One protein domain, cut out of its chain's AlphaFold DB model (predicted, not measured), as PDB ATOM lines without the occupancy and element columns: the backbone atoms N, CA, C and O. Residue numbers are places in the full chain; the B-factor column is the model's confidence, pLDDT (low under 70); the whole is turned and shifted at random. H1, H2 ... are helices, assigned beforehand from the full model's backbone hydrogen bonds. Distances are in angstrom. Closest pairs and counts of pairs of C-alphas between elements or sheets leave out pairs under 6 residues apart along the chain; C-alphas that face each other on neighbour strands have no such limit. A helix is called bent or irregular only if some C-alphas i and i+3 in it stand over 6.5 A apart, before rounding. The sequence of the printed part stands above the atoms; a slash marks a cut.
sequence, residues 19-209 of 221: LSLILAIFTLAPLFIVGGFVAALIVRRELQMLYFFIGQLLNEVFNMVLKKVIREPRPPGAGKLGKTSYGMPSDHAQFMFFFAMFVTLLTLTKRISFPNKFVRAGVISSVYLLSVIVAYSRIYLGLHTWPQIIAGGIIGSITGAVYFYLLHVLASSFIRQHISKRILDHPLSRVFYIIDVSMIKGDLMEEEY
ATOM      1  N   LEU A  19     -33.305   4.954 -66.120       93.50
ATOM      2  CA  LEU A  19     -33.226   6.320 -65.610       93.50
ATOM      3  C   LEU A  19     -34.487   6.664 -64.814       93.50
ATOM      4  O   LEU A  19     -34.375   7.236 -63.728       93.50
ATOM      5  N   SER A  20     -35.660   6.248 -65.298       91.44
ATOM      6  CA  SER A  20     -36.929   6.356 -64.566       91.44
ATOM      7  C   SER A  20     -36.848   5.691 -63.192       91.44
ATOM      8  O   SER A  20     -37.215   6.305 -62.188       91.44
ATOM      9  N   LEU A  21     -36.279   4.480 -63.112       92.50
ATOM     10  CA  LEU A  21     -36.081   3.773 -61.842       92.50
ATOM     11  C   LEU A  21     -35.162   4.549 -60.886       92.50
ATOM     12  O   LEU A  21     -35.509   4.760 -59.722       92.50
ATOM     13  N   ILE A  22     -34.003   5.001 -61.369       94.25
ATOM     14  CA  ILE A  22     -33.045   5.765 -60.557       94.25
ATOM     15  C   ILE A  22     -33.696   7.049 -60.033       94.25
ATOM     16  O   ILE A  22     -33.622   7.355 -58.841       94.25
ATOM     17  N   LEU A  23     -34.375   7.796 -60.904       94.19
ATOM     18  CA  LEU A  23     -35.048   9.037 -60.536       94.19
ATOM     19  C   LEU A  23     -36.210   8.793 -59.571       94.19
ATOM     20  O   LEU A  23     -36.374   9.573 -58.634       94.19
ATOM     21  N   ALA A  24     -36.963   7.701 -59.728       91.94
ATOM     22  CA  ALA A  24     -38.002   7.299 -58.785       91.94
ATOM     23  C   ALA A  24     -37.432   7.040 -57.384       91.94
ATOM     24  O   ALA A  24     -38.020   7.498 -56.403       91.94
ATOM     25  N   ILE A  25     -36.258   6.413 -57.266       92.56
ATOM     26  CA  ILE A  25     -35.575   6.237 -55.974       92.56
ATOM     27  C   ILE A  25     -35.216   7.594 -55.359       92.56
ATOM     28  O   ILE A  25     -35.475   7.820 -54.176       92.56
ATOM     29  N   PHE A  26     -34.692   8.537 -56.152       95.19
ATOM     30  CA  PHE A  26     -34.383   9.882 -55.655       95.19
ATOM     31  C   PHE A  26     -35.612  10.616 -55.105       95.19
ATOM     32  O   PHE A  26     -35.469  11.401 -54.168       95.19
ATOM     33  N   THR A  27     -36.826  10.334 -55.592       93.00
ATOM     34  CA  THR A  27     -38.047  10.945 -55.029       93.00
ATOM     35  C   THR A  27     -38.276  10.608 -53.554       93.00
ATOM     36  O   THR A  27     -38.989  11.345 -52.879       93.00
ATOM     37  N   LEU A  28     -37.641   9.556 -53.024       94.38
ATOM     38  CA  LEU A  28     -37.712   9.178 -51.611       94.38
ATOM     39  C   LEU A  28     -36.783  10.013 -50.712       94.38
ATOM     40  O   LEU A  28     -36.859   9.897 -49.490       94.38
ATOM     41  N   ALA A  29     -35.925  10.876 -51.270       96.25
ATOM     42  CA  ALA A  29     -34.997  11.697 -50.489       96.25
ATOM     43  C   ALA A  29     -35.673  12.521 -49.369       96.25
ATOM     44  O   ALA A  29     -35.155  12.485 -48.250       96.25
ATOM     45  N   PRO A  30     -36.834  13.187 -49.567       96.19
ATOM     46  CA  PRO A  30     -37.540  13.867 -48.478       96.19
ATOM     47  C   PRO A  30     -37.893  12.944 -47.304       96.19
ATOM     48  O   PRO A  30     -37.752  13.340 -46.149       96.19
ATOM     49  N   LEU A  31     -38.292  11.696 -47.578       94.75
ATOM     50  CA  LEU A  31     -38.603  10.714 -46.537       94.75
ATOM     51  C   LEU A  31     -37.353  10.353 -45.727       94.75
ATOM     52  O   LEU A  31     -37.403  10.332 -44.496       94.75
ATOM     53  N   PHE A  32     -36.223  10.121 -46.399       95.75
ATOM     54  CA  PHE A  32     -34.950   9.864 -45.724       95.75
ATOM     55  C   PHE A  32     -34.471  11.071 -44.916       95.75
ATOM     56  O   PHE A  32     -33.961  10.891 -43.815       95.75
ATOM     57  N   ILE A  33     -34.682  12.292 -45.411       97.50
ATOM     58  CA  ILE A  33     -34.371  13.521 -44.673       97.50
ATOM     59  C   ILE A  33     -35.224  13.617 -43.403       97.50
ATOM     60  O   ILE A  33     -34.685  13.900 -42.337       97.50
ATOM     61  N   VAL A  34     -36.528  13.321 -43.472       96.81
ATOM     62  CA  VAL A  34     -37.403  13.268 -42.283       96.81
ATOM     63  C   VAL A  34     -36.930  12.202 -41.291       96.81
ATOM     64  O   VAL A  34     -36.825  12.485 -40.098       96.81
ATOM     65  N   GLY A  35     -36.580  11.003 -41.763       96.94
ATOM     66  CA  GLY A  35     -35.976   9.970 -40.918       96.94
ATOM     67  C   GLY A  35     -34.664  10.434 -40.274       96.94
ATOM     68  O   GLY A  35     -34.447  10.217 -39.083       96.94
ATOM     69  N   GLY A  36     -33.828  11.145 -41.034       97.12
ATOM     70  CA  GLY A  36     -32.587  11.758 -40.568       97.12
ATOM     71  C   GLY A  36     -32.813  12.816 -39.488       97.12
ATOM     72  O   GLY A  36     -32.103  12.805 -38.486       97.12
ATOM     73  N   PHE A  37     -33.832  13.671 -39.627       97.06
ATOM     74  CA  PHE A  37     -34.242  14.610 -38.578       97.06
ATOM     75  C   PHE A  37     -34.609  13.877 -37.287       97.06
ATOM     76  O   PHE A  37     -34.107  14.231 -36.224       97.06
ATOM     77  N   VAL A  38     -35.453  12.846 -37.368       97.06
ATOM     78  CA  VAL A  38     -35.881  12.072 -36.191       97.06
ATOM     79  C   VAL A  38     -34.684  11.394 -35.524       97.06
ATOM     80  O   VAL A  38     -34.511  11.509 -34.311       97.06
ATOM     81  N   ALA A  39     -33.820  10.747 -36.305       96.88
ATOM     82  CA  ALA A  39     -32.607  10.118 -35.793       96.88
ATOM     83  C   ALA A  39     -31.672  11.143 -35.128       96.88
ATOM     84  O   ALA A  39     -31.214  10.926 -34.005       96.88
ATOM     85  N   ALA A  40     -31.440  12.288 -35.774       93.94
ATOM     86  CA  ALA A  40     -30.626  13.365 -35.223       93.94
ATOM     87  C   ALA A  40     -31.227  13.919 -33.925       93.94
ATOM     88  O   ALA A  40     -30.496  14.133 -32.966       93.94
ATOM     89  N   LEU A  41     -32.548  14.090 -33.841       95.12
ATOM     90  CA  LEU A  41     -33.219  14.549 -32.624       95.12
ATOM     91  C   LEU A  41     -33.087  13.562 -31.465       95.12
ATOM     92  O   LEU A  41     -32.868  13.991 -30.336       95.12
ATOM     93  N   ILE A  42     -33.164  12.258 -31.733       94.56
ATOM     94  CA  ILE A  42     -32.985  11.216 -30.711       94.56
ATOM     95  C   ILE A  42     -31.531  11.172 -30.221       94.56
ATOM     96  O   ILE A  42     -31.283  11.049 -29.022       94.56
ATOM     97  N   VAL A  43     -30.561  11.274 -31.135       93.06
ATOM     98  CA  VAL A  43     -29.133  11.130 -30.806       93.06
ATOM     99  C   VAL A  43     -28.554  12.416 -30.217       93.06
ATOM    100  O   VAL A  43     -27.926  12.377 -29.157       93.06
ATOM    101  N   ARG A  44     -28.768  13.557 -30.878       90.12
ATOM    102  CA  ARG A  44     -28.198  14.860 -30.500       90.12
ATOM    103  C   ARG A  44     -29.028  15.601 -29.461       90.12
ATOM    104  O   ARG A  44     -28.448  16.273 -28.620       90.12
ATOM    105  N   ARG A  45     -30.363  15.469 -29.495       93.19
ATOM    106  CA  ARG A  45     -31.294  16.160 -28.571       93.19
ATOM    107  C   ARG A  45     -31.083  17.680 -28.527       93.19
ATOM    108  O   ARG A  45     -31.257  18.327 -27.496       93.19
ATOM    109  N   GLU A  46     -30.704  18.243 -29.671       91.06
ATOM    110  CA  GLU A  46     -30.375  19.657 -29.826       91.06
ATOM    111  C   GLU A  46     -31.594  20.480 -30.250       91.06
ATOM    112  O   GLU A  46     -32.250  20.180 -31.254       91.06
ATOM    113  N   LEU A  47     -31.856  21.586 -29.542       92.38
ATOM    114  CA  LEU A  47     -32.966  22.486 -29.878       92.38
ATOM    115  C   LEU A  47     -32.837  23.111 -31.272       92.38
ATOM    116  O   LEU A  47     -33.844  23.300 -31.948       92.38
ATOM    117  N   GLN A  48     -31.618  23.387 -31.746       90.75
ATOM    118  CA  GLN A  48     -31.413  23.925 -33.095       90.75
ATOM    119  C   GLN A  48     -31.918  22.952 -34.172       90.75
ATOM    120  O   GLN A  48     -32.568  23.374 -35.132       90.75
ATOM    121  N   MET A  49     -31.682  21.648 -33.985       92.69
ATOM    122  CA  MET A  49     -32.202  20.607 -34.873       92.69
ATOM    123  C   MET A  49     -33.731  20.525 -34.791       92.69
ATOM    124  O   MET A  49     -34.396  20.386 -35.818       92.69
ATOM    125  N   LEU A  50     -34.298  20.680 -33.589       95.06
ATOM    126  CA  LEU A  50     -35.748  20.677 -33.375       95.06
ATOM    127  C   LEU A  50     -36.418  21.844 -34.096       95.06
ATOM    128  O   LEU A  50     -37.400  21.645 -34.807       95.06
ATOM    129  N   TYR A  51     -35.869  23.050 -33.970       95.19
ATOM    130  CA  TYR A  51     -36.404  24.225 -34.647       95.19
ATOM    131  C   TYR A  51     -36.291  24.123 -36.166       95.19
ATOM    132  O   TYR A  51     -37.215  24.549 -36.863       95.19
ATOM    133  N   PHE A  52     -35.212  23.534 -36.689       96.19
ATOM    134  CA  PHE A  52     -35.103  23.261 -38.121       96.19
ATOM    135  C   PHE A  52     -36.186  22.268 -38.572       96.19
ATOM    136  O   PHE A  52     -36.910  22.545 -39.528       96.19
ATOM    137  N   PHE A  53     -36.377  21.166 -37.842       97.88
ATOM    138  CA  PHE A  53     -37.408  20.181 -38.170       97.88
ATOM    139  C   PHE A  53     -38.824  20.776 -38.134       97.88
ATOM    140  O   PHE A  53     -39.600  20.577 -39.067       97.88
ATOM    141  N   ILE A  54     -39.144  21.580 -37.113       97.69
ATOM    142  CA  ILE A  54     -40.420  22.311 -37.031       97.69
ATOM    143  C   ILE A  54     -40.599  23.224 -38.249       97.69
ATOM    144  O   ILE A  54     -41.674  23.241 -38.844       97.69
ATOM    145  N   GLY A  55     -39.549  23.940 -38.661       98.06
ATOM    146  CA  GLY A  55     -39.574  24.773 -39.863       98.06
ATOM    147  C   GLY A  55     -39.914  23.982 -41.123       98.06
ATOM    148  O   GLY A  55     -40.768  24.405 -41.902       98.06
ATOM    149  N   GLN A  56     -39.305  22.806 -41.288       98.44
ATOM    150  CA  GLN A  56     -39.589  21.909 -42.408       98.44
ATOM    151  C   GLN A  56     -41.060  21.461 -42.409       98.44
ATOM    152  O   GLN A  56     -41.714  21.498 -43.448       98.44
ATOM    153  N   LEU A  57     -41.609  21.085 -41.248       98.19
ATOM    154  CA  LEU A  57     -43.017  20.687 -41.124       98.19
ATOM    155  C   LEU A  57     -43.974  21.849 -41.424       98.19
ATOM    156  O   LEU A  57     -44.975  21.664 -42.116       98.19
ATOM    157  N   LEU A  58     -43.662  23.056 -40.945       98.31
ATOM    158  CA  LEU A  58     -44.438  24.258 -41.253       98.31
ATOM    159  C   LEU A  58     -44.408  24.581 -42.751       98.31
ATOM    160  O   LEU A  58     -45.437  24.964 -43.307       98.31
ATOM    161  N   ASN A  59     -43.270  24.378 -43.420       98.38
ATOM    162  CA  ASN A  59     -43.157  24.526 -44.869       98.38
ATOM    163  C   ASN A  59     -44.050  23.528 -45.627       98.38
ATOM    164  O   ASN A  59     -44.711  23.919 -46.589       98.38
ATOM    165  N   GLU A  60     -44.147  22.277 -45.169       96.81
ATOM    166  CA  GLU A  60     -45.068  21.292 -45.758       96.81
ATOM    167  C   GLU A  60     -46.534  21.684 -45.568       96.81
ATOM    168  O   GLU A  60     -47.333  21.622 -46.507       96.81
ATOM    169  N   VAL A  61     -46.899  22.162 -44.375       97.69
ATOM    170  CA  VAL A  61     -48.244  22.702 -44.129       97.69
ATOM    171  C   VAL A  61     -48.526  23.887 -45.049       97.69
ATOM    172  O   VAL A  61     -49.596  23.952 -45.660       97.69
ATOM    173  N   PHE A  62     -47.559  24.787 -45.219       98.12
ATOM    174  CA  PHE A  62     -47.684  25.927 -46.118       98.12
ATOM    175  C   PHE A  62     -47.851  25.494 -47.582       98.12
ATOM    176  O   PHE A  62     -48.738  26.008 -48.263       98.12
ATOM    177  N   ASN A  63     -47.095  24.497 -48.058       97.69
ATOM    178  CA  ASN A  63     -47.284  23.910 -49.389       97.69
ATOM    179  C   ASN A  63     -48.712  23.367 -49.574       97.69
ATOM    180  O   ASN A  63     -49.366  23.665 -50.575       97.69
ATOM    181  N   MET A  64     -49.224  22.613 -48.594       95.44
ATOM    182  CA  MET A  64     -50.585  22.067 -48.640       95.44
ATOM    183  C   MET A  64     -51.650  23.164 -48.727       95.44
ATOM    184  O   MET A  64     -52.633  23.011 -49.458       95.44
ATOM    185  N   VAL A  65     -51.466  24.267 -47.995       97.06
ATOM    186  CA  VAL A  65     -52.351  25.437 -48.070       97.06
ATOM    187  C   VAL A  65     -52.268  26.076 -49.455       97.06
ATOM    188  O   VAL A  65     -53.302  26.242 -50.101       97.06
ATOM    189  N   LEU A  66     -51.061  26.354 -49.958       97.00
ATOM    190  CA  LEU A  66     -50.859  26.960 -51.278       97.00
ATOM    191  C   LEU A  66     -51.494  26.135 -52.396       97.00
ATOM    192  O   LEU A  66     -52.190  26.693 -53.241       97.00
ATOM    193  N   LYS A  67     -51.356  24.807 -52.363       94.88
ATOM    194  CA  LYS A  67     -52.005  23.912 -53.331       94.88
ATOM    195  C   LYS A  67     -53.521  24.066 -53.353       94.88
ATOM    196  O   LYS A  67     -54.124  24.060 -54.423       94.88
ATOM    197  N   LYS A  68     -54.148  24.216 -52.183       94.44
ATOM    198  CA  LYS A  68     -55.603  24.409 -52.060       94.44
ATOM    199  C   LYS A  68     -56.063  25.807 -52.469       94.44
ATOM    200  O   LYS A  68     -57.237  25.956 -52.805       94.44
ATOM    201  N   VAL A  69     -55.176  26.800 -52.419       96.44
ATOM    202  CA  VAL A  69     -55.450  28.180 -52.842       96.44
ATOM    203  C   VAL A  69     -55.273  28.328 -54.353       96.44
ATOM    204  O   VAL A  69     -56.189  28.795 -55.019       96.44
ATOM    205  N   ILE A  70     -54.138  27.887 -54.900       96.50
ATOM    206  CA  ILE A  70     -53.786  28.062 -56.319       96.50
ATOM    207  C   ILE A  70     -54.590  27.115 -57.212       96.50
ATOM    208  O   ILE A  70     -55.022  27.498 -58.293       96.50
ATOM    209  N   ARG A  71     -54.808  25.875 -56.755       94.75
ATOM    210  CA  ARG A  71     -55.627  24.866 -57.442       94.75
ATOM    211  C   ARG A  71     -55.208  24.548 -58.885       94.75
ATOM    212  O   ARG A  71     -56.024  24.086 -59.678       94.75
ATOM    213  N   GLU A  72     -53.934  24.742 -59.225       94.94
ATOM    214  CA  GLU A  72     -53.431  24.406 -60.559       94.94
ATOM    215  C   GLU A  72     -53.439  22.881 -60.770       94.94
ATOM    216  O   GLU A  72     -52.955  22.136 -59.901       94.94
ATOM    217  N   PRO A  73     -53.970  22.382 -61.900       93.00
ATOM    218  CA  PRO A  73     -53.964  20.959 -62.202       93.00
ATOM    219  C   PRO A  73     -52.543  20.428 -62.442       93.00
ATOM    220  O   PRO A  73     -51.622  21.145 -62.828       93.00
ATOM    221  N   ARG A  74     -52.354  19.127 -62.214       92.25
ATOM    222  CA  ARG A  74     -51.132  18.414 -62.614       92.25
ATOM    223  C   ARG A  74     -51.112  18.164 -64.133       92.25
ATOM    224  O   ARG A  74     -52.169  18.247 -64.761       92.25
ATOM    225  N   PRO A  75     -49.950  17.808 -64.717       90.88
ATOM    226  CA  PRO A  75     -49.885  17.332 -66.096       90.88
ATOM    227  C   PRO A  75     -50.891  16.200 -66.383       90.88
ATOM    228  O   PRO A  75     -51.155  15.372 -65.495       90.88
ATOM    229  N   PRO A  76     -51.427  16.111 -67.615       83.44
ATOM    230  CA  PRO A  76     -52.240  14.976 -68.038       83.44
ATOM    231  C   PRO A  76     -51.493  13.655 -67.801       83.44
ATOM    232  O   PRO A  76     -50.329  13.525 -68.153       83.44
ATOM    233  N   GLY A  77     -52.154  12.673 -67.182       76.44
ATOM    234  CA  GLY A  77     -51.551  11.373 -66.852       76.44
ATOM    235  C   GLY A  77     -51.105  11.221 -65.394       76.44
ATOM    236  O   GLY A  77     -51.181  10.111 -64.872       76.44
ATOM    237  N   ALA A  78     -50.798  12.308 -64.675       79.00
ATOM    238  CA  ALA A  78     -50.401  12.232 -63.260       79.00
ATOM    239  C   ALA A  78     -51.494  11.627 -62.350       79.00
ATOM    240  O   ALA A  78     -51.196  10.952 -61.363       79.00
ATOM    241  N   GLY A  79     -52.771  11.818 -62.701       67.06
ATOM    242  CA  GLY A  79     -53.903  11.213 -61.992       67.06
ATOM    243  C   GLY A  79     -53.944   9.682 -62.089       67.06
ATOM    244  O   GLY A  79     -54.389   9.030 -61.147       67.06
ATOM    245  N   LYS A  80     -53.413   9.096 -63.176       61.16
ATOM    246  CA  LYS A  80     -53.295   7.635 -63.339       61.16
ATOM    247  C   LYS A  80     -52.271   7.027 -62.373       61.16
ATOM    248  O   LYS A  80     -52.369   5.856 -62.039       61.16
ATOM    249  N   LEU A  81     -51.352   7.849 -61.861       65.19
ATOM    250  CA  LEU A  81     -50.350   7.499 -60.850       65.19
ATOM    251  C   LEU A  81     -50.862   7.747 -59.414       65.19
ATOM    252  O   LEU A  81     -50.081   7.927 -58.479       65.19
ATOM    253  N   GLY A  82     -52.184   7.837 -59.224       61.44
ATOM    254  CA  GLY A  82     -52.814   8.004 -57.911       61.44
ATOM    255  C   GLY A  82     -52.636   9.388 -57.276       61.44
ATOM    256  O   GLY A  82     -52.951   9.566 -56.097       61.44
ATOM    257  N   LYS A  83     -52.140  10.391 -58.017       68.62
ATOM    258  CA  LYS A  83     -51.978  11.769 -57.522       68.62
ATOM    259  C   LYS A  83     -53.153  12.644 -57.962       68.62
ATOM    260  O   LYS A  83     -53.129  13.250 -59.027       68.62
ATOM    261  N   THR A  84     -54.166  12.737 -57.103       63.75
ATOM    262  CA  THR A  84     -55.378  13.550 -57.326       63.75
ATOM    263  C   THR A  84     -55.287  14.970 -56.754       63.75
ATOM    264  O   THR A  84     -56.181  15.782 -56.969       63.75
ATOM    265  N   SER A  85     -54.210  15.297 -56.030       78.31
ATOM    266  CA  SER A  85     -53.985  16.643 -55.494       78.31
ATOM    267  C   SER A  85     -53.521  17.624 -56.578       78.31
ATOM    268  O   SER A  85     -52.815  17.230 -57.508       78.31
ATOM    269  N   TYR A  86     -53.766  18.919 -56.362       91.56
ATOM    270  CA  TYR A  86     -53.214  20.012 -57.172       91.56
ATOM    271  C   TYR A  86     -51.679  19.956 -57.306       91.56
ATOM    272  O   TYR A  86     -50.977  19.402 -56.443       91.56
ATOM    273  N   GLY A  87     -51.181  20.488 -58.427       89.94
ATOM    274  CA  GLY A  87     -49.785  20.400 -58.865       89.94
ATOM    275  C   GLY A  87     -48.904  21.579 -58.449       89.94
ATOM    276  O   GLY A  87     -47.705  21.384 -58.259       89.94
ATOM    277  N   MET A  88     -49.475  22.770 -58.263       95.69
ATOM    278  CA  MET A  88     -48.725  23.988 -57.933       95.69
ATOM    279  C   MET A  88     -48.857  24.373 -56.455       95.69
ATOM    280  O   MET A  88     -49.985  24.467 -55.972       95.69
ATOM    281  N   PRO A  89     -47.755  24.677 -55.747       97.50
ATOM    282  CA  PRO A  89     -46.363  24.414 -56.125       97.50
ATOM    283  C   PRO A  89     -45.966  22.952 -55.870       97.50
ATOM    284  O   PRO A  89     -46.591  22.257 -55.065       97.50
ATOM    285  N   SER A  90     -44.904  22.475 -56.525       97.31
ATOM    286  CA  SER A  90     -44.374  21.130 -56.267       97.31
ATOM    287  C   SER A  90     -43.901  20.981 -54.818       97.31
ATOM    288  O   SER A  90     -43.035  21.726 -54.362       97.31
ATOM    289  N   ASP A  91     -44.449  19.990 -54.113       95.06
ATOM    290  CA  ASP A  91     -44.119  19.648 -52.723       95.06
ATOM    291  C   ASP A  91     -42.663  19.197 -52.592       95.06
ATOM    292  O   ASP A  91     -41.922  19.734 -51.779       95.06
ATOM    293  N   HIS A  92     -42.202  18.300 -53.469       96.56
ATOM    294  CA  HIS A  92     -40.821  17.813 -53.430       96.56
ATOM    295  C   HIS A  92     -39.814  18.939 -53.699       96.56
ATOM    296  O   HIS A  92     -38.795  19.025 -53.020       96.56
ATOM    297  N   ALA A  93     -40.095  19.827 -54.661       98.38
ATOM    298  CA  ALA A  93     -39.213  20.963 -54.919       98.38
ATOM    299  C   ALA A  93     -39.212  21.932 -53.727       98.38
ATOM    300  O   ALA A  93     -38.148  22.304 -53.241       98.38
ATOM    301  N   GLN A  94     -40.383  22.292 -53.198       98.75
ATOM    302  CA  GLN A  94     -40.466  23.204 -52.059       98.75
ATOM    303  C   GLN A  94     -39.780  22.643 -50.806       98.75
ATOM    304  O   GLN A  94     -39.033  23.374 -50.154       98.75
ATOM    305  N   PHE A  95     -39.971  21.356 -50.499       98.69
ATOM    306  CA  PHE A  95     -39.301  20.662 -49.395       98.69
ATOM    307  C   PHE A  95     -37.777  20.763 -49.520       98.69
ATOM    308  O   PHE A  95     -37.095  21.193 -48.586       98.69
ATOM    309  N   MET A  96     -37.247  20.365 -50.680       98.75
ATOM    310  CA  MET A  96     -35.807  20.238 -50.898       98.75
ATOM    311  C   MET A  96     -35.108  21.597 -50.897       98.75
ATOM    312  O   MET A  96     -34.067  21.754 -50.263       98.75
ATOM    313  N   PHE A  97     -35.700  22.604 -51.540       98.81
ATOM    314  CA  PHE A  97     -35.113  23.942 -51.589       98.81
ATOM    315  C   PHE A  97     -35.241  24.703 -50.260       98.81
ATOM    316  O   PHE A  97     -34.337  25.470 -49.927       98.81
ATOM    317  N   PHE A  98     -36.282  24.448 -49.452       98.81
ATOM    318  CA  PHE A  98     -36.312  24.909 -48.055       98.81
ATOM    319  C   PHE A  98     -35.139  24.319 -47.271       98.81
ATOM    320  O   PHE A  98     -34.374  25.059 -46.649       98.81
ATOM    321  N   PHE A  99     -34.967  22.995 -47.340       98.69
ATOM    322  CA  PHE A  99     -33.898  22.290 -46.637       98.69
ATOM    323  C   PHE A  99     -32.517  22.808 -47.065       98.69
ATOM    324  O   PHE A  99     -31.698  23.168 -46.218       98.69
ATOM    325  N   ALA A 100     -32.281  22.930 -48.376       98.62
ATOM    326  CA  ALA A 100     -31.034  23.432 -48.948       98.62
ATOM    327  C   ALA A 100     -30.713  24.860 -48.502       98.62
ATOM    328  O   ALA A 100     -29.589  25.138 -48.068       98.62
ATOM    329  N   MET A 101     -31.697  25.762 -48.554       98.69
ATOM    330  CA  MET A 101     -31.518  27.138 -48.103       98.69
ATOM    331  C   MET A 101     -31.202  27.190 -46.608       98.69
ATOM    332  O   MET A 101     -30.261  27.867 -46.194       98.69
ATOM    333  N   PHE A 102     -31.940  26.446 -45.785       97.62
ATOM    334  CA  PHE A 102     -31.746  26.470 -44.340       97.62
ATOM    335  C   PHE A 102     -30.373  25.909 -43.935       97.62
ATOM    336  O   PHE A 102     -29.663  26.541 -43.151       97.62
ATOM    337  N   VAL A 103     -29.942  24.786 -44.526       96.31
ATOM    338  CA  VAL A 103     -28.584  24.232 -44.337       96.31
ATOM    339  C   VAL A 103     -27.520  25.229 -44.783       96.31
ATOM    340  O   VAL A 103     -26.525  25.428 -44.081       96.31
ATOM    341  N   THR A 104     -27.734  25.903 -45.915       97.19
ATOM    342  CA  THR A 104     -26.823  26.943 -46.408       97.19
ATOM    343  C   THR A 104     -26.672  28.065 -45.389       97.19
ATOM    344  O   THR A 104     -25.552  28.434 -45.044       97.19
ATOM    345  N   LEU A 105     -27.775  28.581 -44.849       95.88
ATOM    346  CA  LEU A 105     -27.744  29.675 -43.879       95.88
ATOM    347  C   LEU A 105     -27.135  29.255 -42.540       95.88
ATOM    348  O   LEU A 105     -26.310  29.994 -42.002       95.88
ATOM    349  N   LEU A 106     -27.445  28.057 -42.033       92.00
ATOM    350  CA  LEU A 106     -26.772  27.491 -40.855       92.00
ATOM    351  C   LEU A 106     -25.253  27.438 -41.051       92.00
ATOM    352  O   LEU A 106     -24.484  27.818 -40.168       92.00
ATOM    353  N   THR A 107     -24.833  27.021 -42.241       91.38
ATOM    354  CA  THR A 107     -23.428  26.863 -42.609       91.38
ATOM    355  C   THR A 107     -22.708  28.206 -42.778       91.38
ATOM    356  O   THR A 107     -21.592  28.401 -42.291       91.38
ATOM    357  N   LEU A 108     -23.329  29.176 -43.456       91.69
ATOM    358  CA  LEU A 108     -22.739  30.499 -43.696       91.69
ATOM    359  C   LEU A 108     -22.689  31.356 -42.427       91.69
ATOM    360  O   LEU A 108     -21.749  32.130 -42.253       91.69
ATOM    361  N   THR A 109     -23.646  31.175 -41.517       88.81
ATOM    362  CA  THR A 109     -23.668  31.842 -40.204       88.81
ATOM    363  C   THR A 109     -22.836  31.122 -39.140       88.81
ATOM    364  O   THR A 109     -22.846  31.539 -37.985       88.81
ATOM    365  N   LYS A 110     -22.095  30.067 -39.523       84.94
ATOM    366  CA  LYS A 110     -21.242  29.248 -38.641       84.94
ATOM    367  C   LYS A 110     -21.989  28.601 -37.467       84.94
ATOM    368  O   LYS A 110     -21.384  28.285 -36.451       84.94
ATOM    369  N   ARG A 111     -23.299  28.389 -37.608       83.12
ATOM    370  CA  ARG A 111     -24.103  27.575 -36.679       83.12
ATOM    371  C   ARG A 111     -23.909  26.080 -36.912       83.12
ATOM    372  O   ARG A 111     -24.209  25.283 -36.032       83.12
ATOM    373  N   ILE A 112     -23.445  25.730 -38.110       82.88
ATOM    374  CA  ILE A 112     -22.772  24.477 -38.431       82.88
ATOM    375  C   ILE A 112     -21.447  24.868 -39.075       82.88
ATOM    376  O   ILE A 112     -21.402  25.651 -40.027       82.88
ATOM    377  N   SER A 113     -20.366  24.352 -38.526       80.94
ATOM    378  CA  SER A 113     -18.997  24.660 -38.906       80.94
ATOM    379  C   SER A 113     -18.384  23.489 -39.666       80.94
ATOM    380  O   SER A 113     -18.721  22.325 -39.463       80.94
ATOM    381  N   PHE A 114     -17.492  23.824 -40.594       85.12
ATOM    382  CA  PHE A 114     -16.745  22.853 -41.382       85.12
ATOM    383  C   PHE A 114     -15.263  23.229 -41.367       85.12
ATOM    384  O   PHE A 114     -14.962  24.427 -41.392       85.12
ATOM    385  N   PRO A 115     -14.345  22.243 -41.427       83.50
ATOM    386  CA  PRO A 115     -12.909  22.484 -41.265       83.50
ATOM    387  C   PRO A 115     -12.324  23.494 -42.254       83.50
ATOM    388  O   PRO A 115     -11.377  24.209 -41.946       83.50
ATOM    389  N   ASN A 116     -12.862  23.550 -43.476       88.44
ATOM    390  CA  ASN A 116     -12.402  24.491 -44.487       88.44
ATOM    391  C   ASN A 116     -13.511  24.885 -45.473       88.44
ATOM    392  O   ASN A 116     -14.570  24.256 -45.574       88.44
ATOM    393  N   LYS A 117     -13.237  25.944 -46.247       91.50
ATOM    394  CA  LYS A 117     -14.164  26.497 -47.244       91.50
ATOM    395  C   LYS A 117     -14.537  25.517 -48.363       91.50
ATOM    396  O   LYS A 117     -15.619  25.666 -48.922       91.50
ATOM    397  N   PHE A 118     -13.681  24.545 -48.684       94.31
ATOM    398  CA  PHE A 118     -13.930  23.569 -49.747       94.31
ATOM    399  C   PHE A 118     -14.929  22.507 -49.302       94.31
ATOM    400  O   PHE A 118     -15.891  22.260 -50.018       94.31
ATOM    401  N   VAL A 119     -14.772  21.958 -48.092       92.88
ATOM    402  CA  VAL A 119     -15.755  21.042 -47.489       92.88
ATOM    403  C   VAL A 119     -17.101  21.746 -47.360       92.88
ATOM    404  O   VAL A 119     -18.126  21.215 -47.777       92.88
ATOM    405  N   ARG A 120     -17.086  22.992 -46.875       92.94
ATOM    406  CA  ARG A 120     -18.282  23.829 -46.773       92.94
ATOM    407  C   ARG A 120     -19.002  23.992 -48.115       92.94
ATOM    408  O   ARG A 120     -20.211  23.802 -48.193       92.94
ATOM    409  N   ALA A 121     -18.259  24.354 -49.162       95.81
ATOM    410  CA  ALA A 121     -18.806  24.494 -50.507       95.81
ATOM    411  C   ALA A 121     -19.312  23.149 -51.048       95.81
ATOM    412  O   ALA A 121     -20.393  23.106 -51.617       95.81
ATOM    413  N   GLY A 122     -18.584  22.055 -50.814       97.12
ATOM    414  CA  GLY A 122     -18.982  20.707 -51.212       97.12
ATOM    415  C   GLY A 122     -20.311  20.272 -50.595       97.12
ATOM    416  O   GLY A 122     -21.161  19.753 -51.311       97.12
ATOM    417  N   VAL A 123     -20.528  20.544 -49.303       94.94
ATOM    418  CA  VAL A 123     -21.797  20.251 -48.614       94.94
ATOM    419  C   VAL A 123     -22.946  21.093 -49.166       94.94
ATOM    420  O   VAL A 123     -24.011  20.562 -49.458       94.94
ATOM    421  N   ILE A 124     -22.747  22.401 -49.349       97.25
ATOM    422  CA  ILE A 124     -23.791  23.266 -49.922       97.25
ATOM    423  C   ILE A 124     -24.138  22.797 -51.343       97.25
ATOM    424  O   ILE A 124     -25.310  22.591 -51.663       97.25
ATOM    425  N   SER A 125     -23.125  22.568 -52.178       98.06
ATOM    426  CA  SER A 125     -23.301  22.116 -53.557       98.06
ATOM    427  C   SER A 125     -23.981  20.753 -53.645       98.06
ATOM    428  O   SER A 125     -24.844  20.575 -54.499       98.06
ATOM    429  N   SER A 126     -23.648  19.796 -52.773       97.94
ATOM    430  CA  SER A 126     -24.262  18.464 -52.798       97.94
ATOM    431  C   SER A 126     -25.740  18.500 -52.415       97.94
ATOM    432  O   SER A 126     -26.552  17.828 -53.053       97.94
ATOM    433  N   VAL A 127     -26.122  19.330 -51.439       97.88
ATOM    434  CA  VAL A 127     -27.527  19.486 -51.036       97.88
ATOM    435  C   VAL A 127     -28.350  20.150 -52.146       97.88
ATOM    436  O   VAL A 127     -29.460  19.697 -52.441       97.88
ATOM    437  N   TYR A 128     -27.816  21.177 -52.818       98.56
ATOM    438  CA  TYR A 128     -28.490  21.772 -53.980       98.56
ATOM    439  C   TYR A 128     -28.542  20.822 -55.177       98.56
ATOM    440  O   TYR A 128     -29.584  20.736 -55.825       98.56
ATOM    441  N   LEU A 129     -27.477  20.062 -55.445       98.56
ATOM    442  CA  LEU A 129     -27.466  19.053 -56.504       98.56
ATOM    443  C   LEU A 129     -28.558  18.003 -56.270       98.56
ATOM    444  O   LEU A 129     -29.352  17.737 -57.168       98.56
ATOM    445  N   LEU A 130     -28.655  17.466 -55.050       98.50
ATOM    446  CA  LEU A 130     -29.726  16.543 -54.678       98.50
ATOM    447  C   LEU A 130     -31.106  17.193 -54.852       98.50
ATOM    448  O   LEU A 130     -32.010  16.570 -55.398       98.50
ATOM    449  N   SER A 131     -31.263  18.456 -54.448       98.56
ATOM    450  CA  SER A 131     -32.521  19.200 -54.607       98.56
ATOM    451  C   SER A 131     -32.939  19.329 -56.073       98.56
ATOM    452  O   SER A 131     -34.111  19.132 -56.395       98.56
ATOM    453  N   VAL A 132     -31.987  19.600 -56.969       98.56
ATOM    454  CA  VAL A 132     -32.216  19.672 -58.418       98.56
ATOM    455  C   VAL A 132     -32.559  18.299 -58.994       98.56
ATOM    456  O   VAL A 132     -33.518  18.205 -59.755       98.56
ATOM    457  N   ILE A 133     -31.851  17.233 -58.608       98.44
ATOM    458  CA  ILE A 133     -32.147  15.858 -59.054       98.44
ATOM    459  C   ILE A 133     -33.568  15.456 -58.636       98.44
ATOM    460  O   ILE A 133     -34.353  14.983 -59.461       98.44
ATOM    461  N   VAL A 134     -33.936  15.700 -57.376       98.19
ATOM    462  CA  VAL A 134     -35.280  15.415 -56.858       98.19
ATOM    463  C   VAL A 134     -36.329  16.240 -57.594       98.19
ATOM    464  O   VAL A 134     -37.351  15.696 -58.000       98.19
ATOM    465  N   ALA A 135     -36.095  17.531 -57.817       97.56
ATOM    466  CA  ALA A 135     -37.013  18.383 -58.564       97.56
ATOM    467  C   ALA A 135     -37.195  17.904 -60.017       97.56
ATOM    468  O   ALA A 135     -38.326  17.737 -60.476       97.56
ATOM    469  N   TYR A 136     -36.099  17.608 -60.713       97.75
ATOM    470  CA  TYR A 136     -36.116  17.117 -62.089       97.75
ATOM    471  C   TYR A 136     -36.825  15.765 -62.215       97.75
ATOM    472  O   TYR A 136     -37.630  15.587 -63.128       97.75
ATOM    473  N   SER A 137     -36.630  14.851 -61.252       96.44
ATOM    474  CA  SER A 137     -37.323  13.553 -61.235       96.44
ATOM    475  C   SER A 137     -38.846  13.700 -61.337       96.44
ATOM    476  O   SER A 137     -39.518  12.868 -61.936       96.44
ATOM    477  N   ARG A 138     -39.417  14.791 -60.808       94.94
ATOM    478  CA  ARG A 138     -40.865  15.039 -60.844       94.94
ATOM    479  C   ARG A 138     -41.375  15.396 -62.232       94.94
ATOM    480  O   ARG A 138     -42.534  15.123 -62.528       94.94
ATOM    481  N   ILE A 139     -40.531  16.025 -63.041       95.00
ATOM    482  CA  ILE A 139     -40.831  16.342 -64.437       95.00
ATOM    483  C   ILE A 139     -40.665  15.081 -65.270       95.00
ATOM    484  O   ILE A 139     -41.573  14.729 -66.016       95.00
ATOM    485  N   TYR A 140     -39.548  14.374 -65.077       94.62
ATOM    486  CA  TYR A 140     -39.236  13.144 -65.800       94.62
ATOM    487  C   TYR A 140     -40.324  12.077 -65.628       94.62
ATOM    488  O   TYR A 140     -40.787  11.496 -66.598       94.62
ATOM    489  N   LEU A 141     -40.818  11.896 -64.399       91.50
ATOM    490  CA  LEU A 141     -41.889  10.946 -64.080       91.50
ATOM    491  C   LEU A 141     -43.301  11.468 -64.424       91.50
ATOM    492  O   LEU A 141     -44.296  10.864 -64.026       91.50
ATOM    493  N   GLY A 142     -43.421  12.620 -65.095       91.12
ATOM    494  CA  GLY A 142     -44.703  13.176 -65.546       91.12
ATOM    495  C   GLY A 142     -45.621  13.693 -64.429       91.12
ATOM    496  O   GLY A 142     -46.835  13.785 -64.608       91.12
ATOM    497  N   LEU A 143     -45.074  14.026 -63.254       91.81
ATOM    498  CA  LEU A 143     -45.855  14.380 -62.060       91.81
ATOM    499  C   LEU A 143     -46.053  15.888 -61.876       91.81
ATOM    500  O   LEU A 143     -47.007  16.280 -61.192       91.81
ATOM    501  N   HIS A 144     -45.166  16.708 -62.443       95.12
ATOM    502  CA  HIS A 144     -45.189  18.170 -62.368       95.12
ATOM    503  C   HIS A 144     -44.672  18.822 -63.657       95.12
ATOM    504  O   HIS A 144     -43.894  18.227 -64.398       95.12
ATOM    505  N   THR A 145     -45.076  20.069 -63.899       96.75
ATOM    506  CA  THR A 145     -44.540  20.916 -64.978       96.75
ATOM    507  C   THR A 145     -43.333  21.743 -64.508       96.75
ATOM    508  O   THR A 145     -43.108  21.915 -63.308       96.75
ATOM    509  N   TRP A 146     -42.575  22.321 -65.449       97.62
ATOM    510  CA  TRP A 146     -41.483  23.253 -65.132       97.62
ATOM    511  C   TRP A 146     -41.928  24.439 -64.255       97.62
ATOM    512  O   TRP A 146     -41.285  24.653 -63.226       97.62
ATOM    513  N   PRO A 147     -43.032  25.164 -64.553       98.19
ATOM    514  CA  PRO A 147     -43.518  26.230 -63.674       98.19
ATOM    515  C   PRO A 147     -43.801  25.761 -62.244       98.19
ATOM    516  O   PRO A 147     -43.427  26.445 -61.293       98.19
ATOM    517  N   GLN A 148     -44.379  24.566 -62.078       97.81
ATOM    518  CA  GLN A 148     -44.681  23.999 -60.759       97.81
ATOM    519  C   GLN A 148     -43.432  23.718 -59.930       97.81
ATOM    520  O   GLN A 148     -43.430  23.896 -58.707       97.81
ATOM    521  N   ILE A 149     -42.368  23.279 -60.599       98.25
ATOM    522  CA  ILE A 149     -41.075  23.015 -59.980       98.25
ATOM    523  C   ILE A 149     -40.348  24.308 -59.632       98.25
ATOM    524  O   ILE A 149     -39.873  24.438 -58.505       98.25
ATOM    525  N   ILE A 150     -40.310  25.272 -60.552       98.50
ATOM    526  CA  ILE A 150     -39.667  26.572 -60.331       98.50
ATOM    527  C   ILE A 150     -40.352  27.310 -59.178       98.50
ATOM    528  O   ILE A 150     -39.675  27.765 -58.257       98.50
ATOM    529  N   ALA A 151     -41.686  27.367 -59.169       98.50
ATOM    530  CA  ALA A 151     -42.437  27.984 -58.082       98.50
ATOM    531  C   ALA A 151     -42.177  27.287 -56.740       98.50
ATOM    532  O   ALA A 151     -41.918  27.963 -55.749       98.50
ATOM    533  N   GLY A 152     -42.175  25.948 -56.710       98.44
ATOM    534  CA  GLY A 152     -41.812  25.192 -55.509       98.44
ATOM    535  C   GLY A 152     -40.407  25.530 -55.014       98.44
ATOM    536  O   GLY A 152     -40.242  25.858 -53.842       98.44
ATOM    537  N   GLY A 153     -39.413  25.541 -55.902       98.69
ATOM    538  CA  GLY A 153     -38.033  25.886 -55.556       98.69
ATOM    539  C   GLY A 153     -37.879  27.313 -55.015       98.69
ATOM    540  O   GLY A 153     -37.224  27.515 -53.989       98.69
ATOM    541  N   ILE A 154     -38.527  28.298 -55.651       98.75
ATOM    542  CA  ILE A 154     -38.516  29.704 -55.215       98.75
ATOM    543  C   ILE A 154     -39.190  29.847 -53.849       98.75
ATOM    544  O   ILE A 154     -38.598  30.406 -52.928       98.75
ATOM    545  N   ILE A 155     -40.402  29.309 -53.693       98.75
ATOM    546  CA  ILE A 155     -41.164  29.398 -52.443       98.75
ATOM    547  C   ILE A 155     -40.408  28.699 -51.312       98.75
ATOM    548  O   ILE A 155     -40.295  29.262 -50.225       98.75
ATOM    549  N   GLY A 156     -39.841  27.517 -51.563       98.75
ATOM    550  CA  GLY A 156     -39.050  26.771 -50.583       98.75
ATOM    551  C   GLY A 156     -37.822  27.560 -50.136       98.75
ATOM    552  O   GLY A 156     -37.591  27.730 -48.943       98.75
ATOM    553  N   SER A 157     -37.087  28.136 -51.087       98.81
ATOM    554  CA  SER A 157     -35.919  28.973 -50.788       98.81
ATOM    555  C   SER A 157     -36.296  30.212 -49.969       98.81
ATOM    556  O   SER A 157     -35.666  30.500 -48.952       98.81
ATOM    557  N   ILE A 158     -37.349  30.936 -50.366       98.75
ATOM    558  CA  ILE A 158     -37.807  32.142 -49.659       98.75
ATOM    559  C   ILE A 158     -38.275  31.792 -48.247       98.75
ATOM    560  O   ILE A 158     -37.847  32.425 -47.286       98.75
ATOM    561  N   THR A 159     -39.127  30.780 -48.098       98.56
ATOM    562  CA  THR A 159     -39.650  30.370 -46.787       98.56
ATOM    563  C   THR A 159     -38.548  29.843 -45.874       98.56
ATOM    564  O   THR A 159     -38.550  30.177 -44.690       98.56
ATOM    565  N   GLY A 160     -37.560  29.118 -46.409       98.50
ATOM    566  CA  GLY A 160     -36.368  28.698 -45.671       98.50
ATOM    567  C   GLY A 160     -35.561  29.885 -45.149       98.50
ATOM    568  O   GLY A 160     -35.219  29.931 -43.966       98.50
ATOM    569  N   ALA A 161     -35.315  30.885 -46.001       98.44
ATOM    570  CA  ALA A 161     -34.599  32.097 -45.616       98.44
ATOM    571  C   ALA A 161     -35.372  32.943 -44.594       98.44
ATOM    572  O   ALA A 161     -34.803  33.366 -43.585       98.44
ATOM    573  N   VAL A 162     -36.671  33.149 -44.816       98.25
ATOM    574  CA  VAL A 162     -37.548  33.900 -43.908       98.25
ATOM    575  C   VAL A 162     -37.632  33.204 -42.555       98.25
ATOM    576  O   VAL A 162     -37.401  33.844 -41.534       98.25
ATOM    577  N   TYR A 163     -37.895  31.896 -42.520       97.75
ATOM    578  CA  TYR A 163     -37.974  31.146 -41.267       97.75
ATOM    579  C   TYR A 163     -36.643  31.176 -40.506       97.75
ATOM    580  O   TYR A 163     -36.628  31.417 -39.298       97.75
ATOM    581  N   PHE A 164     -35.514  31.027 -41.207       96.19
ATOM    582  CA  PHE A 164     -34.191  31.165 -40.602       96.19
ATOM    583  C   PHE A 164     -33.978  32.554 -39.988       96.19
ATOM    584  O   PHE A 164     -33.513  32.654 -38.851       96.19
ATOM    585  N   TYR A 165     -34.313  33.616 -40.725       95.50
ATOM    586  CA  TYR A 165     -34.181  34.996 -40.261       95.50
ATOM    587  C   TYR A 165     -35.079  35.274 -39.051       95.50
ATOM    588  O   TYR A 165     -34.626  35.856 -38.064       95.50
ATOM    589  N   LEU A 166     -36.328  34.803 -39.079       94.62
ATOM    590  CA  LEU A 166     -37.248  34.911 -37.949       94.62
ATOM    591  C   LEU A 166     -36.678  34.216 -36.711       94.62
ATOM    592  O   LEU A 166     -36.605  34.829 -35.651       94.62
ATOM    593  N   LEU A 167     -36.217  32.974 -36.852       92.19
ATOM    594  CA  LEU A 167     -35.691  32.172 -35.750       92.19
ATOM    595  C   LEU A 167     -34.409  32.764 -35.142       92.19
ATOM    596  O   LEU A 167     -34.268  32.830 -33.922       92.19
ATOM    597  N   HIS A 168     -33.465  33.189 -35.983       89.31
ATOM    598  CA  HIS A 168     -32.102  33.508 -35.548       89.31
ATOM    599  C   HIS A 168     -31.782  34.995 -35.458       89.31
ATOM    600  O   HIS A 168     -30.761  35.341 -34.864       89.31
ATOM    601  N   VAL A 169     -32.625  35.862 -36.018       87.81
ATOM    602  CA  VAL A 169     -32.437  37.313 -35.975       87.81
ATOM    603  C   VAL A 169     -33.606  37.947 -35.238       87.81
ATOM    604  O   VAL A 169     -33.433  38.350 -34.088       87.81
ATOM    605  N   LEU A 170     -34.798  37.959 -35.841       87.44
ATOM    606  CA  LEU A 170     -35.922  38.759 -35.346       87.44
ATOM    607  C   LEU A 170     -36.456  38.276 -33.991       87.44
ATOM    608  O   LEU A 170     -36.544  39.047 -33.041       87.44
ATOM    609  N   ALA A 171     -36.798  36.994 -33.889       85.94
ATOM    610  CA  ALA A 171     -37.383  36.400 -32.692       85.94
ATOM    611  C   ALA A 171     -36.339  35.716 -31.799       85.94
ATOM    612  O   ALA A 171     -36.702  35.099 -30.801       85.94
ATOM    613  N   SER A 172     -35.048  35.833 -32.115       85.62
ATOM    614  CA  SER A 172     -33.968  35.099 -31.442       85.62
ATOM    615  C   SER A 172     -33.955  35.290 -29.922       85.62
ATOM    616  O   SER A 172     -33.913  34.315 -29.172       85.62
ATOM    617  N   SER A 173     -34.061  36.538 -29.457       86.50
ATOM    618  CA  SER A 173     -34.099  36.859 -28.024       86.50
ATOM    619  C   SER A 173     -35.367  36.326 -27.360       86.50
ATOM    620  O   SER A 173     -35.294  35.734 -26.285       86.50
ATOM    621  N   PHE A 174     -36.519  36.474 -28.021       90.19
ATOM    622  CA  PHE A 174     -37.797  35.986 -27.509       90.19
ATOM    623  C   PHE A 174     -37.806  34.459 -27.384       90.19
ATOM    624  O   PHE A 174     -38.069  33.937 -26.299       90.19
ATOM    625  N   ILE A 175     -37.459  33.754 -28.465       88.56
ATOM    626  CA  ILE A 175     -37.394  32.290 -28.525       88.56
ATOM    627  C   ILE A 175     -36.433  31.779 -27.460       88.56
ATOM    628  O   ILE A 175     -36.792  30.891 -26.694       88.56
ATOM    629  N   ARG A 176     -35.252  32.388 -27.332       85.75
ATOM    630  CA  ARG A 176     -34.272  31.988 -26.323       85.75
ATOM    631  C   ARG A 176     -34.799  32.157 -24.896       85.75
ATOM    632  O   ARG A 176     -34.731  31.218 -24.107       85.75
ATOM    633  N   GLN A 177     -35.313  33.340 -24.561       87.06
ATOM    634  CA  GLN A 177     -35.715  33.679 -23.190       87.06
ATOM    635  C   GLN A 177     -36.997  32.974 -22.740       87.06
ATOM    636  O   GLN A 177     -37.127  32.665 -21.557       87.06
ATOM    637  N   HIS A 178     -37.932  32.722 -23.659       90.19
ATOM    638  CA  HIS A 178     -39.268  32.236 -23.311       90.19
ATOM    639  C   HIS A 178     -39.520  30.799 -23.753       90.19
ATOM    640  O   HIS A 178     -40.181  30.067 -23.026       90.19
ATOM    641  N   ILE A 179     -39.017  30.379 -24.917       91.75
ATOM    642  CA  ILE A 179     -39.284  29.040 -25.461       91.75
ATOM    643  C   ILE A 179     -38.148  28.087 -25.084       91.75
ATOM    644  O   ILE A 179     -38.381  27.181 -24.287       91.75
ATOM    645  N   SER A 180     -36.918  28.321 -25.566       91.31
ATOM    646  CA  SER A 180     -35.759  27.467 -25.259       91.31
ATOM    647  C   SER A 180     -35.567  27.326 -23.755       91.31
ATOM    648  O   SER A 180     -35.440  26.210 -23.264       91.31
ATOM    649  N   LYS A 181     -35.608  28.436 -23.005       91.50
ATOM    650  CA  LYS A 181     -35.459  28.400 -21.547       91.50
ATOM    651  C   LYS A 181     -36.530  27.539 -20.870       91.50
ATOM    652  O   LYS A 181     -36.182  26.688 -20.066       91.50
ATOM    653  N   ARG A 182     -37.814  27.698 -21.220       92.75
ATOM    654  CA  ARG A 182     -38.892  26.870 -20.642       92.75
ATOM    655  C   ARG A 182     -38.728  25.393 -20.973       92.75
ATOM    656  O   ARG A 182     -39.010  24.560 -20.119       92.75
ATOM    657  N   ILE A 183     -38.280  25.074 -22.189       92.94
ATOM    658  CA  ILE A 183     -37.971  23.693 -22.565       92.94
ATOM    659  C   ILE A 183     -36.834  23.180 -21.679       92.94
ATOM    660  O   ILE A 183     -37.016  22.178 -21.000       92.94
ATOM    661  N   LEU A 184     -35.697  23.876 -21.616       93.19
ATOM    662  CA  LEU A 184     -34.516  23.446 -20.856       93.19
ATOM    663  C   LEU A 184     -34.756  23.358 -19.339       93.19
ATOM    664  O   LEU A 184     -34.224  22.456 -18.695       93.19
ATOM    665  N   ASP A 185     -35.576  24.247 -18.778       93.88
ATOM    666  CA  ASP A 185     -35.917  24.264 -17.350       93.88
ATOM    667  C   ASP A 185     -36.884  23.126 -16.962       93.88
ATOM    668  O   ASP A 185     -36.995  22.778 -15.783       93.88
ATOM    669  N   HIS A 186     -37.572  22.513 -17.933       94.88
ATOM    670  CA  HIS A 186     -38.493  21.411 -17.673       94.88
ATOM    671  C   HIS A 186     -37.742  20.167 -17.149       94.88
ATOM    672  O   HIS A 186     -36.719  19.788 -17.723       94.88
ATOM    673  N   PRO A 187     -38.253  19.445 -16.128       94.69
ATOM    674  CA  PRO A 187     -37.567  18.279 -15.560       94.69
ATOM    675  C   PRO A 187     -37.203  17.202 -16.590       94.69
ATOM    676  O   PRO A 187     -36.130  16.604 -16.515       94.69
ATOM    677  N   LEU A 188     -38.059  17.000 -17.600       93.69
ATOM    678  CA  LEU A 188     -37.793  16.050 -18.686       93.69
ATOM    679  C   LEU A 188     -36.539  16.403 -19.492       93.69
ATOM    680  O   LEU A 188     -35.852  15.499 -19.951       93.69
ATOM    681  N   SER A 189     -36.188  17.681 -19.621       91.88
ATOM    682  CA  SER A 189     -34.970  18.084 -20.330       91.88
ATOM    683  C   SER A 189     -33.711  17.609 -19.619       91.88
ATOM    684  O   SER A 189     -32.744  17.251 -20.283       91.88
ATOM    685  N   ARG A 190     -33.740  17.508 -18.283       89.69
ATOM    686  CA  ARG A 190     -32.644  16.912 -17.506       89.69
ATOM    687  C   ARG A 190     -32.597  15.396 -17.659       89.69
ATOM    688  O   ARG A 190     -31.516  14.845 -17.810       89.69
ATOM    689  N   VAL A 191     -33.757  14.737 -17.657       92.62
ATOM    690  CA  VAL A 191     -33.863  13.276 -17.839       92.62
ATOM    691  C   VAL A 191     -33.384  12.851 -19.229       92.62
ATOM    692  O   VAL A 191     -32.684  11.854 -19.367       92.62
ATOM    693  N   PHE A 192     -33.744  13.617 -20.259       92.44
ATOM    694  CA  PHE A 192     -33.407  13.313 -21.648       92.44
ATOM    695  C   PHE A 192     -32.131  13.989 -22.143       92.44
ATOM    696  O   PHE A 192     -31.763  13.752 -23.287       92.44
ATOM    697  N   TYR A 193     -31.442  14.781 -21.315       92.12
ATOM    698  CA  TYR A 193     -30.235  15.528 -21.691       92.12
ATOM    699  C   TYR A 193     -30.446  16.436 -22.918       92.12
ATOM    700  O   TYR A 193     -29.658  16.420 -23.861       92.12
ATOM    701  N   ILE A 194     -31.535  17.210 -22.922       93.00
ATOM    702  CA  ILE A 194     -31.824  18.190 -23.980       93.00
ATOM    703  C   ILE A 194     -30.862  19.373 -23.852       93.00
ATOM    704  O   ILE A 194     -30.682  19.916 -22.760       93.00
ATOM    705  N   ILE A 195     -30.279  19.790 -24.977       90.31
ATOM    706  CA  ILE A 195     -29.258  20.843 -25.027       90.31
ATOM    707  C   ILE A 195     -29.591  21.935 -26.052       90.31
ATOM    708  O   ILE A 195     -30.258  21.702 -27.062       90.31
ATOM    709  N   ASP A 196     -29.085  23.146 -25.804       88.06
ATOM    710  CA  ASP A 196     -29.146  24.273 -26.739       88.06
ATOM    711  C   ASP A 196     -27.738  24.774 -27.073       88.06
ATOM    712  O   ASP A 196     -27.154  25.611 -26.384       88.06
ATOM    713  N   VAL A 197     -27.201  24.258 -28.175       80.44
ATOM    714  CA  VAL A 197     -25.858  24.593 -28.662       80.44
ATOM    715  C   VAL A 197     -25.786  25.997 -29.266       80.44
ATOM    716  O   VAL A 197     -24.702  26.552 -29.407       80.44
ATOM    717  N   SER A 198     -26.929  26.640 -29.548       73.94
ATOM    718  CA  SER A 198     -26.967  27.998 -30.112       73.94
ATOM    719  C   SER A 198     -26.473  29.079 -29.139       73.94
ATOM    720  O   SER A 198     -26.301  30.243 -29.526       73.94
ATOM    721  N   MET A 199     -26.288  28.714 -27.866       68.56
ATOM    722  CA  MET A 199     -25.732  29.568 -26.817       68.56
ATOM    723  C   MET A 199     -24.201  29.512 -26.746       68.56
ATOM    724  O   MET A 199     -23.596  30.425 -26.184       68.56
ATOM    725  N   ILE A 200     -23.578  28.473 -27.310       69.62
ATOM    726  CA  ILE A 200     -22.130  28.263 -27.253       69.62
ATOM    727  C   ILE A 200     -21.472  29.101 -28.355       69.62
ATOM    728  O   ILE A 200     -21.893  29.090 -29.512       69.62
ATOM    729  N   LYS A 201     -20.456  29.888 -27.984       67.12
ATOM    730  CA  LYS A 201     -19.642  30.653 -28.935       67.12
ATOM    731  C   LYS A 201     -18.464  29.788 -29.372       67.12
ATOM    732  O   LYS A 201     -17.486  29.723 -28.643       67.12
ATOM    733  N   GLY A 202     -18.531  29.199 -30.559       65.62
ATOM    734  CA  GLY A 202     -17.441  28.373 -31.075       65.62
ATOM    735  C   GLY A 202     -17.920  27.348 -32.092       65.62
ATOM    736  O   GLY A 202     -19.108  27.278 -32.407       65.62
ATOM    737  N   ASP A 203     -16.977  26.575 -32.618       73.12
ATOM    738  CA  ASP A 203     -17.261  25.364 -33.381       73.12
ATOM    739  C   ASP A 203     -17.519  24.221 -32.388       73.12
ATOM    740  O   ASP A 203     -16.587  23.697 -31.777       73.12
ATOM    741  N   LEU A 204     -18.786  23.832 -32.217       75.12
ATOM    742  CA  LEU A 204     -19.161  22.754 -31.297       75.12
ATOM    743  C   LEU A 204     -18.449  21.439 -31.635       75.12
ATOM    744  O   LEU A 204     -18.036  20.719 -30.731       75.12
ATOM    745  N   MET A 205     -18.299  21.116 -32.921       76.38
ATOM    746  CA  MET A 205     -17.669  19.862 -33.336       76.38
ATOM    747  C   MET A 205     -16.193  19.844 -32.951       76.38
ATOM    748  O   MET A 205     -15.676  18.819 -32.506       76.38
ATOM    749  N   GLU A 206     -15.521  20.983 -33.095       79.38
ATOM    750  CA  GLU A 206     -14.141  21.154 -32.654       79.38
ATOM    751  C   GLU A 206     -14.028  21.058 -31.124       79.38
ATOM    752  O   GLU A 206     -13.143  20.371 -30.608       79.38
ATOM    753  N   GLU A 207     -14.943  21.686 -30.381       81.44
ATOM    754  CA  GLU A 207     -14.981  21.604 -28.917       81.44
ATOM    755  C   GLU A 207     -15.228  20.171 -28.414       81.44
ATOM    756  O   GLU A 207     -14.510  19.704 -27.522       81.44
ATOM    757  N   GLU A 208     -16.189  19.454 -29.007       83.75
ATOM    758  CA  GLU A 208     -16.499  18.048 -28.714       83.75
ATOM    759  C   GLU A 208     -15.296  17.142 -29.013       83.75
ATOM    760  O   GLU A 208     -14.917  16.307 -28.183       83.75
ATOM    761  N   TYR A 209     -14.639  17.337 -30.160       86.00
ATOM    762  CA  TYR A 209     -13.450  16.578 -30.547       86.00
ATOM    763  C   TYR A 209     -12.276  16.820 -29.588       86.00
ATOM    764  O   TYR A 209     -11.649  15.876 -29.099       86.00
TER     765      TYR A 209
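Overview. This is residues 19 to 209 of the 221 residues of the protein "Dolichyldiphosphatase" of Planoprotostelium fungivorum (UniProt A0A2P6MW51). What is the main picture? H3, H5, H6 and H7 form an up-and-down bundle, each running against the one before it in the chain, with H5 in the middle, while H2 folds back on H3 as a hairpin and H1 packs across part of H6. Short H4 lies in the loops at one end, and H8 and H9 lie at the opposite end. How large is it? The printed part has 191 residues with ten named helices, H1 to H10 in order, and no named strand, an all-helix class. It is compact, with a radius of gyration of the C-alphas of 18.3 A and spans of 53 by 36 by 29 A.

Arrangement. What comes first? H1, residues 19 to 26, touches residues 133 to 140 alone of H6, residues 117 to 140, the closest C-alphas being those of Leu 23 and Ser 137, 5.1 A apart. H2, residues 29 to 44, and H3, residues 47 to 70, are a hairpin at a shallow tilt of 28 degrees, with C-alphas 37 and 53 closest at 6.4 A. What is the hub? H5, residues 91 to 108, touches H2, H3, H6 and H7, residues 146 to 170. H5 and H7 run the same way at a steep tilt of 38 degrees, and their closest C-alphas, of Gln 94 and Gly 156, are 4.1 A apart. H5 and H6 are a hairpin at a shallow tilt of 6 degrees, with C-alphas 93 and 135 closest at 5.0 A. What of the others? H8, residues 172 to 185, is close to but not clearly touching H9, residues 187 to 192, with C-alphas 183 and 189 closest at 6.7 A. H4, residues 78 to 81, and H10, residues 204 to 209, touch no helix. How are the helix backbones? Every O i to N i+4 pair is within hydrogen-bond range in H1, H2, H3, H5, H9 and H10, against 18 of 20 in H6, 20 of 21 in H7 and 7 of 10 in H8; H4 is too short for such a pair.

Along the chain. Where are the anchors? C-alpha 19, where H1 begins, is at (-33.226, 6.320, -65.610), and C-alpha 209, where H10 ends, is at (-13.450, 16.578, -30.547). How long are the longer helices? From first to last C-alpha H3 measures 34.1 A, H7 34.0 A, H6 33.9 A and H5 25.6 A. Is any irregular? H7 and H8 only just are: C-alphas 167 and 170 are 6.6 A apart, and C-alphas 177 and 180 are 6.55 A apart.

Size, cuts and confidence. What is farthest apart? The C-alphas of Pro 76 and Pro 187, at 54.6 A. Is there a cut or a long link? The printed part has no cut, and the link from H9 to H10, 11 residues, is long. Where is confidence low? The pLDDT is under 70 in residues 79 to 84 and 199 to 202, against a mean of 91.9 for the printed part.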